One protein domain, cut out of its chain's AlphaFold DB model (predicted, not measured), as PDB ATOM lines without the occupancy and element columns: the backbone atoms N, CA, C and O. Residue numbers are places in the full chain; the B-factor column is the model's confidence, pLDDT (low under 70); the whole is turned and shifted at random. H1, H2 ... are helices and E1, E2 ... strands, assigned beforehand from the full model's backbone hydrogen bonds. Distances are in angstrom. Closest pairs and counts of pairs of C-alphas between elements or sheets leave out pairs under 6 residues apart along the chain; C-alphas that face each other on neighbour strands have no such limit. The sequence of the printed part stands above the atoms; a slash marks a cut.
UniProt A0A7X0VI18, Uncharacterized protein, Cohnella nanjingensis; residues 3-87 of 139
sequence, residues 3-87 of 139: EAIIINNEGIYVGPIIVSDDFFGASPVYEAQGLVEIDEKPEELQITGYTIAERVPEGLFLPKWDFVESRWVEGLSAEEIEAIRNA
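What this domain is: This is residues 3 to 87 of the 139 residues of an uncharacterized protein of Cohnella nanjingensis (UniProt A0A7X0VI18). A strongly twisted, curled sheet of four strands makes the middle of a long, loose shape; from it a loop, residues 34 to 42, sticks out to one end, while the small hairpin E5 and E6 comes close to E1 and E2 with E5, and H1 lies beyond it at the other end. The 85 printed residues have six named strands and then one named helix, E1 E2 E3 E4 E5 E6 H1. The large sheet runs E2, E1, E4, E3, and both sheets are antiparallel. The class is mostly strand, though named elements hold only 40 of the 85 residues; the whole is loose, with a radius of gyration of the C-alphas of 16.6 A and spans of 59 by 29 by 22 A.

Where its parts are: E1, residues 3 to 8, is 16.8 A long and begins at C-alpha 3 (30.686, -34.126, -37.071). E2 is residues 13 to 19, 16.5 A; E4 residues 47 to 52, 14.2 A; E3 residues 26 to 30, 13.1 A. E5 is residues 63 to 66 and E6 residues 71 to 74. H1, residues 78 to 85, ends at C-alpha 85 (22.455, -11.310, -20.127).

How they stand to each other: Inner strands E1 and E4 stand at 148 degrees, with N 7 and O 50 2.8 A apart. In hairpin E1 and E2, N 6 and O 15 are 2.8 A apart; in hairpin E3 and E4, N 29 and O 49 are 2.8 A apart. The closest C-alphas of E2 and E5, Tyr 13 and Pro 63, are 6.0 A apart. In hairpin E5 and E6, N 64 and O 73 are 2.9 A apart. H1 is apart from E5 and not on the large sheet; every O i to N i+4 pair in it is within hydrogen-bond range.

The domain as a whole: The farthest C-alphas, Asp 39 and Asn 86, are 58.9 A apart. The printed part has no cut. The link E3 to E4 is long, 16 residues; pLDDT is under 70 at residues 32 to 45.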
ATOM      1  N   GLU A   3      31.538 -34.331 -38.233       87.12
ATOM      2  CA  GLU A   3      30.686 -34.126 -37.071       87.12
ATOM      3  C   GLU A   3      29.263 -33.772 -37.517       87.12
ATOM      4  O   GLU A   3      29.067 -32.930 -38.395       87.12
ATOM      5  N   ALA A   4      28.291 -34.441 -36.912       89.81
ATOM      6  CA  ALA A   4      26.869 -34.157 -36.989       89.81
ATOM      7  C   ALA A   4      26.318 -34.019 -35.567       89.81
ATOM      8  O   ALA A   4      26.959 -34.411 -34.595       89.81
ATOM      9  N   ILE A   5      25.127 -33.457 -35.437       90.94
ATOM     10  CA  ILE A   5      24.508 -33.125 -34.161       90.94
ATOM     11  C   ILE A   5      23.273 -33.983 -33.945       90.94
ATOM     12  O   ILE A   5      22.408 -34.056 -34.810       90.94
ATOM     13  N   ILE A   6      23.159 -34.600 -32.780       91.19
ATOM     14  CA  ILE A   6      21.942 -35.265 -32.334       91.19
ATOM     15  C   ILE A   6      21.052 -34.230 -31.651       91.19
ATOM     16  O   ILE A   6      21.488 -33.517 -30.742       91.19
ATOM     17  N   ILE A   7      19.797 -34.180 -32.081       90.81
ATOM     18  CA  ILE A   7      18.714 -33.415 -31.467       90.81
ATOM     19  C   ILE A   7      17.615 -34.359 -30.986       90.81
ATOM     20  O   ILE A   7      17.438 -35.445 -31.540       90.81
ATOM     21  N   ASN A   8      16.859 -33.945 -29.973       90.12
ATOM     22  CA  ASN A   8      15.656 -34.662 -29.546       90.12
ATOM     23  C   ASN A   8      14.468 -34.379 -30.497       90.12
ATOM     24  O   ASN A   8      14.574 -33.603 -31.450       90.12
ATOM     25  N   ASN A   9      13.309 -34.978 -30.216       88.25
ATOM     26  CA  ASN A   9      12.079 -34.775 -30.999       88.25
ATOM     27  C   ASN A   9      11.542 -33.330 -30.985       88.25
ATOM     28  O   ASN A   9      10.719 -32.973 -31.822       88.25
ATOM     29  N   GLU A  10      12.001 -32.493 -30.054       85.88
ATOM     30  CA  GLU A  10      11.635 -31.074 -29.950       85.88
ATOM     31  C   GLU A  10      12.617 -30.160 -30.702       85.88
ATOM     32  O   GLU A  10      12.445 -28.938 -30.728       85.88
ATOM     33  N   GLY A  11      13.650 -30.745 -31.313       86.19
ATOM     34  CA  GLY A  11      14.704 -30.032 -32.021       86.19
ATOM     35  C   GLY A  11      15.815 -29.489 -31.125       86.19
ATOM     36  O   GLY A  11      16.674 -28.759 -31.610       86.19
ATOM     37  N   ILE A  12      15.828 -29.818 -29.835       88.75
ATOM     38  CA  ILE A  12      16.834 -29.328 -28.887       88.75
ATOM     39  C   ILE A  12      18.118 -30.142 -29.014       88.75
ATOM     40  O   ILE A  12      18.083 -31.371 -29.093       88.75
ATOM     41  N   TYR A  13      19.249 -29.437 -29.007       87.56
ATOM     42  CA  TYR A  13      20.587 -30.019 -29.010       87.56
ATOM     43  C   TYR A  13      20.790 -31.030 -27.868       87.56
ATOM     44  O   TYR A  13      20.607 -30.696 -26.698       87.56
ATOM     45  N   VAL A  14      21.229 -32.249 -28.204       88.25
ATOM     46  CA  VAL A  14      21.587 -33.306 -27.238       88.25
ATOM     47  C   VAL A  14      23.102 -33.517 -27.194       88.25
ATOM     48  O   VAL A  14      23.679 -33.607 -26.111       88.25
ATOM     49  N   GLY A  15      23.768 -33.581 -28.349       83.75
ATOM     50  CA  GLY A  15      25.217 -33.792 -28.404       83.75
ATOM     51  C   GLY A  15      25.757 -34.081 -29.806       83.75
ATOM     52  O   GLY A  15      24.973 -34.242 -30.739       83.75
ATOM     53  N   PRO A  16      27.086 -34.162 -29.978       89.62
ATOM     54  CA  PRO A  16      27.703 -34.449 -31.267       89.62
ATOM     55  C   PRO A  16      27.834 -35.960 -31.529       89.62
ATOM     56  O   PRO A  16      28.001 -36.764 -30.609       89.62
ATOM     57  N   ILE A  17      27.823 -36.345 -32.804       89.88
ATOM     58  CA  ILE A  17      28.096 -37.695 -33.305       89.88
ATOM     59  C   ILE A  17      28.972 -37.626 -34.559       89.88
ATOM     60  O   ILE A  17      28.881 -36.697 -35.357       89.88
ATOM     61  N   ILE A  18      29.836 -38.621 -34.750       88.38
ATOM     62  CA  ILE A  18      30.650 -38.736 -35.961       88.38
ATOM     63  C   ILE A  18      29.900 -39.563 -37.002       88.38
ATOM     64  O   ILE A  18      29.508 -40.699 -36.742       88.38
ATOM     65  N   VAL A  19      29.741 -39.000 -38.196       87.50
ATOM     66  CA  VAL A  19      29.083 -39.627 -39.348       87.50
ATOM     67  C   VAL A  19      30.012 -39.654 -40.565       87.50
ATOM     68  O   VAL A  19      31.066 -39.010 -40.605       87.50
ATOM     69  N   SER A  20      29.638 -40.415 -41.589       88.19
ATOM     70  CA  SER A  20      30.330 -40.413 -42.882       88.19
ATOM     71  C   SER A  20      30.194 -39.059 -43.591       88.19
ATOM     72  O   SER A  20      29.216 -38.339 -43.391       88.19
ATOM     73  N   ASP A  21      31.155 -38.712 -44.453       86.06
ATOM     74  CA  ASP A  21      31.127 -37.424 -45.174       86.06
ATOM     75  C   ASP A  21      29.918 -37.305 -46.112       86.06
ATOM     76  O   ASP A  21      29.402 -36.203 -46.312       86.06
ATOM     77  N   ASP A  22      29.415 -38.451 -46.575       86.56
ATOM     78  CA  ASP A  22      28.256 -38.596 -47.460       86.56
ATOM     79  C   ASP A  22      26.901 -38.401 -46.751       86.56
ATOM     80  O   ASP A  22      25.854 -38.456 -47.392       86.56
ATOM     81  N   PHE A  23      26.884 -38.197 -45.430       84.50
ATOM     82  CA  PHE A  23      25.651 -37.978 -44.669       84.50
ATOM     83  C   PHE A  23      25.191 -36.516 -44.779       84.50
ATOM     84  O   PHE A  23      25.928 -35.621 -44.382       84.50
ATOM     85  N   PHE A  24      23.986 -36.226 -45.267       80.25
ATOM     86  CA  PHE A  24      23.500 -34.845 -45.423       80.25
ATOM     87  C   PHE A  24      22.103 -34.660 -44.827       80.25
ATOM     88  O   PHE A  24      21.296 -35.587 -44.823       80.25
ATOM     89  N   GLY A  25      21.813 -33.440 -44.371       81.44
ATOM     90  CA  GLY A  25      20.501 -33.053 -43.857       81.44
ATOM     91  C   GLY A  25      20.175 -33.626 -42.476       81.44
ATOM     92  O   GLY A  25      21.069 -33.855 -41.657       81.44
ATOM     93  N   ALA A  26      18.877 -33.816 -42.233       85.44
ATOM     94  CA  ALA A  26      18.308 -34.350 -41.001       85.44
ATOM     95  C   ALA A  26      17.834 -35.795 -41.216       85.44
ATOM     96  O   ALA A  26      17.045 -36.050 -42.124       85.44
ATOM     97  N   SER A  27      18.282 -36.742 -40.387       85.12
ATOM     98  CA  SER A  27      17.805 -38.136 -40.420       85.12
ATOM     99  C   SER A  27      17.268 -38.572 -39.058       85.12
ATOM    100  O   SER A  27      17.928 -38.296 -38.060       85.12
ATOM    101  N   PRO A  28      16.107 -39.246 -38.986       86.38
ATOM    102  CA  PRO A  28      15.533 -39.695 -37.721       86.38
ATOM    103  C   PRO A  28      16.407 -40.758 -37.046       86.38
ATOM    104  O   PRO A  28      17.005 -41.612 -37.702       86.38
ATOM    105  N   VAL A  29      16.451 -40.705 -35.719       83.00
ATOM    106  CA  VAL A  29      17.057 -41.702 -34.837       83.00
ATOM    107  C   VAL A  29      15.925 -42.527 -34.241       83.00
ATOM    108  O   VAL A  29      14.984 -41.974 -33.675       83.00
ATOM    109  N   TYR A  30      16.009 -43.846 -34.392       79.94
ATOM    110  CA  TYR A  30      15.034 -44.794 -33.862       79.94
ATOM    111  C   TYR A  30      15.619 -45.500 -32.642       79.94
ATOM    112  O   TYR A  30      16.788 -45.893 -32.656       79.94
ATOM    113  N   GLU A  31      14.813 -45.698 -31.602       70.44
ATOM    114  CA  GLU A  31      15.192 -46.592 -30.510       70.44
ATOM    115  C   GLU A  31      14.959 -48.041 -30.937       70.44
ATOM    116  O   GLU A  31      13.853 -48.432 -31.310       70.44
ATOM    117  N   ALA A  32      16.019 -48.849 -30.909       59.09
ATOM    118  CA  ALA A  32      15.893 -50.287 -31.076       59.09
ATOM    119  C   ALA A  32      15.308 -50.862 -29.779       59.09
ATOM    120  O   ALA A  32      16.047 -51.201 -28.853       59.09
ATOM    121  N   GLN A  33      13.981 -50.942 -29.699       50.62
ATOM    122  CA  GLN A  33      13.318 -51.704 -28.645       50.62
ATOM    123  C   GLN A  33      13.783 -53.165 -28.766       50.62
ATOM    124  O   GLN A  33      13.777 -53.758 -29.847       50.62
ATOM    125  N   GLY A  34      14.346 -53.688 -27.676       47.16
ATOM    126  CA  GLY A  34      15.065 -54.957 -27.662       47.16
ATOM    127  C   GLY A  34      14.214 -56.131 -28.149       47.16
ATOM    128  O   GLY A  34      13.066 -56.258 -27.751       47.16
ATOM    129  N   LEU A  35      14.823 -56.984 -28.983       46.16
ATOM    130  CA  LEU A  35      14.447 -58.375 -29.283       46.16
ATOM    131  C   LEU A  35      12.952 -58.705 -29.101       46.16
ATOM    132  O   LEU A  35      12.568 -59.330 -28.116       46.16
ATOM    133  N   VAL A  36      12.126 -58.339 -30.080       45.25
ATOM    134  CA  VAL A  36      10.745 -58.830 -30.152       45.25
ATOM    135  C   VAL A  36      10.786 -60.325 -30.495       45.25
ATOM    136  O   VAL A  36      11.306 -60.720 -31.544       45.25
ATOM    137  N   GLU A  37      10.295 -61.165 -29.577       52.62
ATOM    138  CA  GLU A  37       9.998 -62.575 -29.843       52.62
ATOM    139  C   GLU A  37       9.009 -62.685 -31.014       52.62
ATOM    140  O   GLU A  37       8.103 -61.876 -31.193       52.62
ATOM    141  N   ILE A  38       9.242 -63.688 -31.852       51.47
ATOM    142  CA  ILE A  38       8.686 -63.842 -33.193       51.47
ATOM    143  C   ILE A  38       7.194 -64.221 -33.120       51.47
ATOM    144  O   ILE A  38       6.895 -65.392 -33.323       51.47
ATOM    145  N   ASP A  39       6.260 -63.300 -32.838       55.81
ATOM    146  CA  ASP A  39       4.854 -63.501 -33.266       55.81
ATOM    147  C   ASP A  39       3.880 -62.303 -33.255       55.81
ATOM    148  O   ASP A  39       2.693 -62.513 -33.500       55.81
ATOM    149  N   GLU A  40       4.281 -61.048 -33.031       51.50
ATOM    150  CA  GLU A  40       3.301 -59.947 -33.065       51.50
ATOM    151  C   GLU A  40       3.709 -58.789 -33.988       51.50
ATOM    152  O   GLU A  40       4.860 -58.375 -34.063       51.50
ATOM    153  N   LYS A  41       2.707 -58.369 -34.777       55.53
ATOM    154  CA  LYS A  41       2.551 -57.184 -35.637       55.53
ATOM    155  C   LYS A  41       3.681 -56.137 -35.523       55.53
ATOM    156  O   LYS A  41       3.979 -55.733 -34.411       55.53
ATOM    157  N   PRO A  42       4.230 -55.613 -36.645       55.06
ATOM    158  CA  PRO A  42       5.358 -54.680 -36.606       55.06
ATOM    159  C   PRO A  42       5.027 -53.474 -35.720       55.06
ATOM    160  O   PRO A  42       4.190 -52.648 -36.087       55.06
ATOM    161  N   GLU A  43       5.650 -53.419 -34.544       58.88
ATOM    162  CA  GLU A  43       5.580 -52.272 -33.649       58.88
ATOM    163  C   GLU A  43       6.217 -51.080 -34.369       58.88
ATOM    164  O   GLU A  43       7.282 -51.182 -34.983       58.88
ATOM    165  N   GLU A  44       5.502 -49.959 -34.393       62.75
ATOM    166  CA  GLU A  44       5.933 -48.750 -35.083       62.75
ATOM    167  C   GLU A  44       7.231 -48.249 -34.435       62.75
ATOM    168  O   GLU A  44       7.241 -47.894 -33.259       62.75
ATOM    169  N   LEU A  45       8.336 -48.236 -35.192       69.31
ATOM    170  CA  LEU A  45       9.626 -47.736 -34.711       69.31
ATOM    171  C   LEU A  45       9.459 -46.311 -34.172       69.31
ATOM    172  O   LEU A  45       9.183 -45.376 -34.930       69.31
ATOM    173  N   GLN A  46       9.647 -46.140 -32.865       74.62
ATOM    174  CA  GLN A  46       9.498 -44.844 -32.223       74.62
ATOM    175  C   GLN A  46      10.736 -43.984 -32.506       74.62
ATOM    176  O   GLN A  46      11.867 -44.351 -32.176       74.62
ATOM    177  N   ILE A  47      10.521 -42.836 -33.153       82.00
ATOM    178  CA  ILE A  47      11.570 -41.840 -33.384       82.00
ATOM    179  C   ILE A  47      11.887 -41.180 -32.038       82.00
ATOM    180  O   ILE A  47      10.988 -40.646 -31.384       82.00
ATOM    181  N   THR A  48      13.149 -41.221 -31.620       83.69
ATOM    182  CA  THR A  48      13.637 -40.617 -30.368       83.69
ATOM    183  C   THR A  48      14.430 -39.331 -30.584       83.69
ATOM    184  O   THR A  48      14.651 -38.573 -29.637       83.69
ATOM    185  N   GLY A  49      14.826 -39.050 -31.826       88.00
ATOM    186  CA  GLY A  49      15.478 -37.801 -32.185       88.00
ATOM    187  C   GLY A  49      15.849 -37.735 -33.656       88.00
ATOM    188  O   GLY A  49      15.348 -38.504 -34.476       88.00
ATOM    189  N   TYR A  50      16.758 -36.825 -33.993       88.94
ATOM    190  CA  TYR A  50      17.297 -36.673 -35.342       88.94
ATOM    191  C   TYR A  50      18.801 -36.412 -35.299       88.94
ATOM    192  O   TYR A  50      19.316 -35.812 -34.362       88.94
ATOM    193  N   THR A  51      19.506 -36.843 -36.338       89.00
ATOM    194  CA  THR A  51      20.902 -36.492 -36.600       89.00
ATOM    195  C   THR A  51      20.945 -35.424 -37.687       89.00
ATOM    196  O   THR A  51      20.432 -35.645 -38.782       89.00
ATOM    197  N   ILE A  52      21.564 -34.285 -37.392       90.31
ATOM    198  CA  ILE A  52      21.686 -33.098 -38.239       90.31
ATOM    199  C   ILE A  52      23.136 -32.950 -38.697       90.31
ATOM    200  O   ILE A  52      24.035 -32.765 -37.884       90.31
ATOM    201  N   ALA A  53      23.386 -32.998 -40.004       87.62
ATOM    202  CA  ALA A  53      24.735 -32.847 -40.567       87.62
ATOM    203  C   ALA A  53      25.276 -31.400 -40.548       87.62
ATOM    204  O   ALA A  53      26.405 -31.154 -40.976       87.62
ATOM    205  N   GLU A  54      24.458 -30.435 -40.125       86.31
ATOM    206  CA  GLU A  54      24.775 -29.009 -40.126       86.31
ATOM    207  C   GLU A  54      25.363 -28.542 -38.797       86.31
ATOM    208  O   GLU A  54      24.884 -28.895 -37.717       86.31
ATOM    209  N   ARG A  55      26.387 -27.686 -38.878       85.50
ATOM    210  CA  ARG A  55      27.030 -27.103 -37.700       85.50
ATOM    211  C   ARG A  55      26.106 -26.116 -37.000       85.50
ATOM    212  O   ARG A  55      25.435 -25.320 -37.652       85.50
ATOM    213  N   VAL A  56      26.157 -26.130 -35.672       87.31
ATOM    214  CA  VAL A  56      25.487 -25.138 -34.832       87.31
ATOM    215  C   VAL A  56      26.170 -23.774 -35.015       87.31
ATOM    216  O   VAL A  56      27.387 -23.689 -34.836       87.31
ATOM    217  N   PRO A  57      25.433 -22.707 -35.374       87.75
ATOM    218  CA  PRO A  57      25.953 -21.348 -35.386       87.75
ATOM    219  C   PRO A  57      26.399 -20.910 -33.990       87.75
ATOM    220  O   PRO A  57      25.736 -21.191 -32.992       87.75
ATOM    221  N   GLU A  58      27.502 -20.171 -33.922       85.94
ATOM    222  CA  GLU A  58      27.945 -19.558 -32.672       85.94
ATOM    223  C   GLU A  58      26.973 -18.452 -32.226       85.94
ATOM    224  O   GLU A  58      26.353 -17.772 -33.047       85.94
ATOM    225  N   GLY A  59      26.860 -18.243 -30.912       84.19
ATOM    226  CA  GLY A  59      26.072 -17.151 -30.329       84.19
ATOM    227  C   GLY A  59      24.616 -17.482 -29.986       84.19
ATOM    228  O   GLY A  59      23.924 -16.603 -29.476       84.19
ATOM    229  N   LEU A  60      24.168 -18.720 -30.216       87.75
ATOM    230  CA  LEU A  60      22.898 -19.233 -29.692       87.75
ATOM    231  C   LEU A  60      23.068 -19.659 -28.227       87.75
ATOM    232  O   LEU A  60      24.012 -20.380 -27.898       87.75
ATOM    233  N   PHE A  61      22.156 -19.228 -27.358       85.62
ATOM    234  CA  PHE A  61      22.124 -19.632 -25.949       85.62
ATOM    235  C   PHE A  61      21.563 -21.042 -25.800       85.62
ATOM    236  O   PHE A  61      22.119 -21.846 -25.050       85.62
ATOM    237  N   LEU A  62      20.500 -21.354 -26.545       89.75
ATOM    238  CA  LEU A  62      19.945 -22.696 -26.640       89.75
ATOM    239  C   LEU A  62      19.690 -23.051 -28.112       89.75
ATOM    240  O   LEU A  62      18.641 -22.711 -28.660       89.75
ATOM    241  N   PRO A  63      20.629 -23.746 -28.775       91.44
ATOM    242  CA  PRO A  63      20.447 -24.161 -30.157       91.44
ATOM    243  C   PRO A  63      19.233 -25.077 -30.322       91.44
ATOM    244  O   PRO A  63      19.157 -26.154 -29.718       91.44
ATOM    245  N   LYS A  64      18.308 -24.663 -31.187       92.75
ATOM    246  CA  LYS A  64      17.126 -25.431 -31.566       92.75
ATOM    247  C   LYS A  64      17.069 -25.586 -33.079       92.75
ATOM    248  O   LYS A  64      17.258 -24.624 -33.813       92.75
ATOM    249  N   TRP A  65      16.815 -26.791 -33.557       92.44
ATOM    250  CA  TRP A  65      16.620 -27.066 -34.972       92.44
ATOM    251  C   TRP A  65      15.178 -26.766 -35.379       92.44
ATOM    252  O   TRP A  65      14.233 -27.331 -34.824       92.44
ATOM    253  N   ASP A  66      15.006 -25.882 -36.357       91.06
ATOM    254  CA  ASP A  66      13.727 -25.637 -37.012       91.06
ATOM    255  C   ASP A  66      13.570 -26.609 -38.189       91.06
ATOM    256  O   ASP A  66      14.280 -26.514 -39.189       91.06
ATOM    257  N   PHE A  67      12.633 -27.553 -38.080       87.38
ATOM    258  CA  PHE A  67      12.355 -28.533 -39.134       87.38
ATOM    259  C   PHE A  67      11.655 -27.934 -40.362       87.38
ATOM    260  O   PHE A  67      11.736 -28.518 -41.441       87.38
ATOM    261  N   VAL A  68      10.971 -26.794 -40.221       88.62
ATOM    262  CA  VAL A  68      10.273 -26.118 -41.326       88.62
ATOM    263  C   VAL A  68      11.282 -25.378 -42.190       88.62
ATOM    264  O   VAL A  68      11.286 -25.520 -43.412       88.62
ATOM    265  N   GLU A  69      12.161 -24.615 -41.546       88.00
ATOM    266  CA  GLU A  69      13.180 -23.817 -42.231       88.00
ATOM    267  C   GLU A  69      14.494 -24.582 -42.449       88.00
ATOM    268  O   GLU A  69      15.374 -24.086 -43.151       88.00
ATOM    269  N   SER A  70      14.614 -25.792 -41.886       89.00
ATOM    270  CA  SER A  70      15.814 -26.641 -41.924       89.00
ATOM    271  C   SER A  70      17.074 -25.874 -41.518       89.00
ATOM    272  O   SER A  70      18.063 -25.862 -42.245       89.00
ATOM    273  N   ARG A  71      17.015 -25.183 -40.372       91.38
ATOM    274  CA  ARG A  71      18.137 -24.394 -39.846       91.38
ATOM    275  C   ARG A  71      18.141 -24.320 -38.326       91.38
ATOM    276  O   ARG A  71      17.118 -24.507 -37.672       91.38
ATOM    277  N   TRP A  72      19.286 -23.947 -37.768       90.62
ATOM    278  CA  TRP A  72      19.412 -23.616 -36.353       90.62
ATOM    279  C   TRP A  72      18.793 -22.249 -36.036       90.62
ATOM    280  O   TRP A  72      19.073 -21.245 -36.699       90.62
ATOM    281  N   VAL A  73      17.974 -22.222 -34.991       92.25
ATOM    282  CA  VAL A  73      17.331 -21.044 -34.414       92.25
ATOM    283  C   VAL A  73      17.570 -21.010 -32.906       92.25
ATOM    284  O   VAL A  73      18.017 -21.983 -32.298       92.25
ATOM    285  N   GLU A  74      17.286 -19.864 -32.301       91.56
ATOM    286  CA  GLU A  74      17.310 -19.714 -30.853       91.56
ATOM    287  C   GLU A  74      16.066 -20.369 -30.243       91.56
ATOM    288  O   GLU A  74      14.939 -20.107 -30.669       91.56
ATOM    289  N   GLY A  75      16.285 -21.266 -29.284       88.38
ATOM    290  CA  GLY A  75      15.229 -21.965 -28.559       88.38
ATOM    291  C   GLY A  75      14.647 -21.149 -27.407       88.38
ATOM    292  O   GLY A  75      13.535 -21.450 -26.974       88.38
ATOM    293  N   LEU A  76      15.375 -20.134 -26.934       89.50
ATOM    294  CA  LEU A  76      14.922 -19.218 -25.889       89.50
ATOM    295  C   LEU A  76      14.131 -18.035 -26.450       89.50
ATOM    296  O   LEU A  76      14.374 -17.536 -27.552       89.50
ATOM    297  N   SER A  77      13.199 -17.536 -25.648       89.38
ATOM    298  CA  SER A  77      12.554 -16.250 -25.898       89.38
ATOM    299  C   SER A  77      13.527 -15.084 -25.679       89.38
ATOM    300  O   SER A  77      14.530 -15.192 -24.972       89.38
ATOM    301  N   ALA A  78      13.208 -13.923 -26.260       87.44
ATOM    302  CA  ALA A  78      13.991 -12.705 -26.051       87.44
ATOM    303  C   ALA A  78      14.095 -12.328 -24.562       87.44
ATOM    304  O   ALA A  78      15.159 -11.910 -24.112       87.44
ATOM    305  N   GLU A  79      13.022 -12.538 -23.795       86.00
ATOM    306  CA  GLU A  79      12.979 -12.268 -22.354       86.00
ATOM    307  C   GLU A  79      13.936 -13.180 -21.573       86.00
ATOM    308  O   GLU A  79      14.673 -12.708 -20.708       86.00
ATOM    309  N   GLU A  80      13.991 -14.472 -21.903       87.56
ATOM    310  CA  GLU A  80      14.917 -15.420 -21.270       87.56
ATOM    311  C   GLU A  80      16.379 -15.086 -21.589       87.56
ATOM    312  O   GLU A  80      17.244 -15.142 -20.712       87.56
ATOM    313  N   ILE A  81      16.663 -14.671 -22.825       88.38
ATOM    314  CA  ILE A  81      18.005 -14.237 -23.234       88.38
ATOM    315  C   ILE A  81      18.413 -12.967 -22.489       88.38
ATOM    316  O   ILE A  81      19.550 -12.862 -22.023       88.38
ATOM    317  N   GLU A  82      17.511 -11.995 -22.363       87.06
ATOM    318  CA  GLU A  82      17.764 -10.788 -21.577       87.06
ATOM    319  C   GLU A  82      17.980 -11.113 -20.102       87.06
ATOM    320  O   GLU A  82      18.893 -10.556 -19.494       87.06
ATOM    321  N   ALA A  83      17.215 -12.045 -19.532       86.56
ATOM    322  CA  ALA A  83      17.411 -12.496 -18.160       86.56
ATOM    323  C   ALA A  83      18.800 -13.121 -17.958       86.56
ATOM    324  O   ALA A  83      19.459 -12.817 -16.966       86.56
ATOM    325  N   ILE A  84      19.291 -13.921 -18.912       85.25
ATOM    326  CA  ILE A  84      20.649 -14.488 -18.865       85.25
ATOM    327  C   ILE A  84      21.711 -13.387 -19.001       85.25
ATOM    328  O   ILE A  84      22.705 -13.393 -18.278       85.25
ATOM    329  N   ARG A  85      21.511 -12.422 -19.905       85.00
ATOM    330  CA  ARG A  85      22.455 -11.310 -20.127       85.00
ATOM    331  C   ARG A  85      22.524 -10.345 -18.945       85.00
ATOM    332  O   ARG A  85      23.593  -9.808 -18.672       85.00
ATOM    333  N   ASN A  86      21.396 -10.127 -18.275       85.31
ATOM    334  CA  ASN A  86      21.269  -9.252 -17.111       85.31
ATOM    335  C   ASN A  86      21.461  -9.996 -15.783       85.31
ATOM    336  O   ASN A  86      21.380  -9.369 -14.726       85.31
ATOM    337  N   ALA A  87      21.693 -11.312 -15.816       81.56
ATOM    338  CA  ALA A  87      21.923 -12.086 -14.609       81.56
ATOM    339  C   ALA A  87      23.138 -11.504 -13.867       81.56
ATOM    340  O   ALA A  87      24.194 -11.310 -14.482       81.56
TER     341      ALA A  87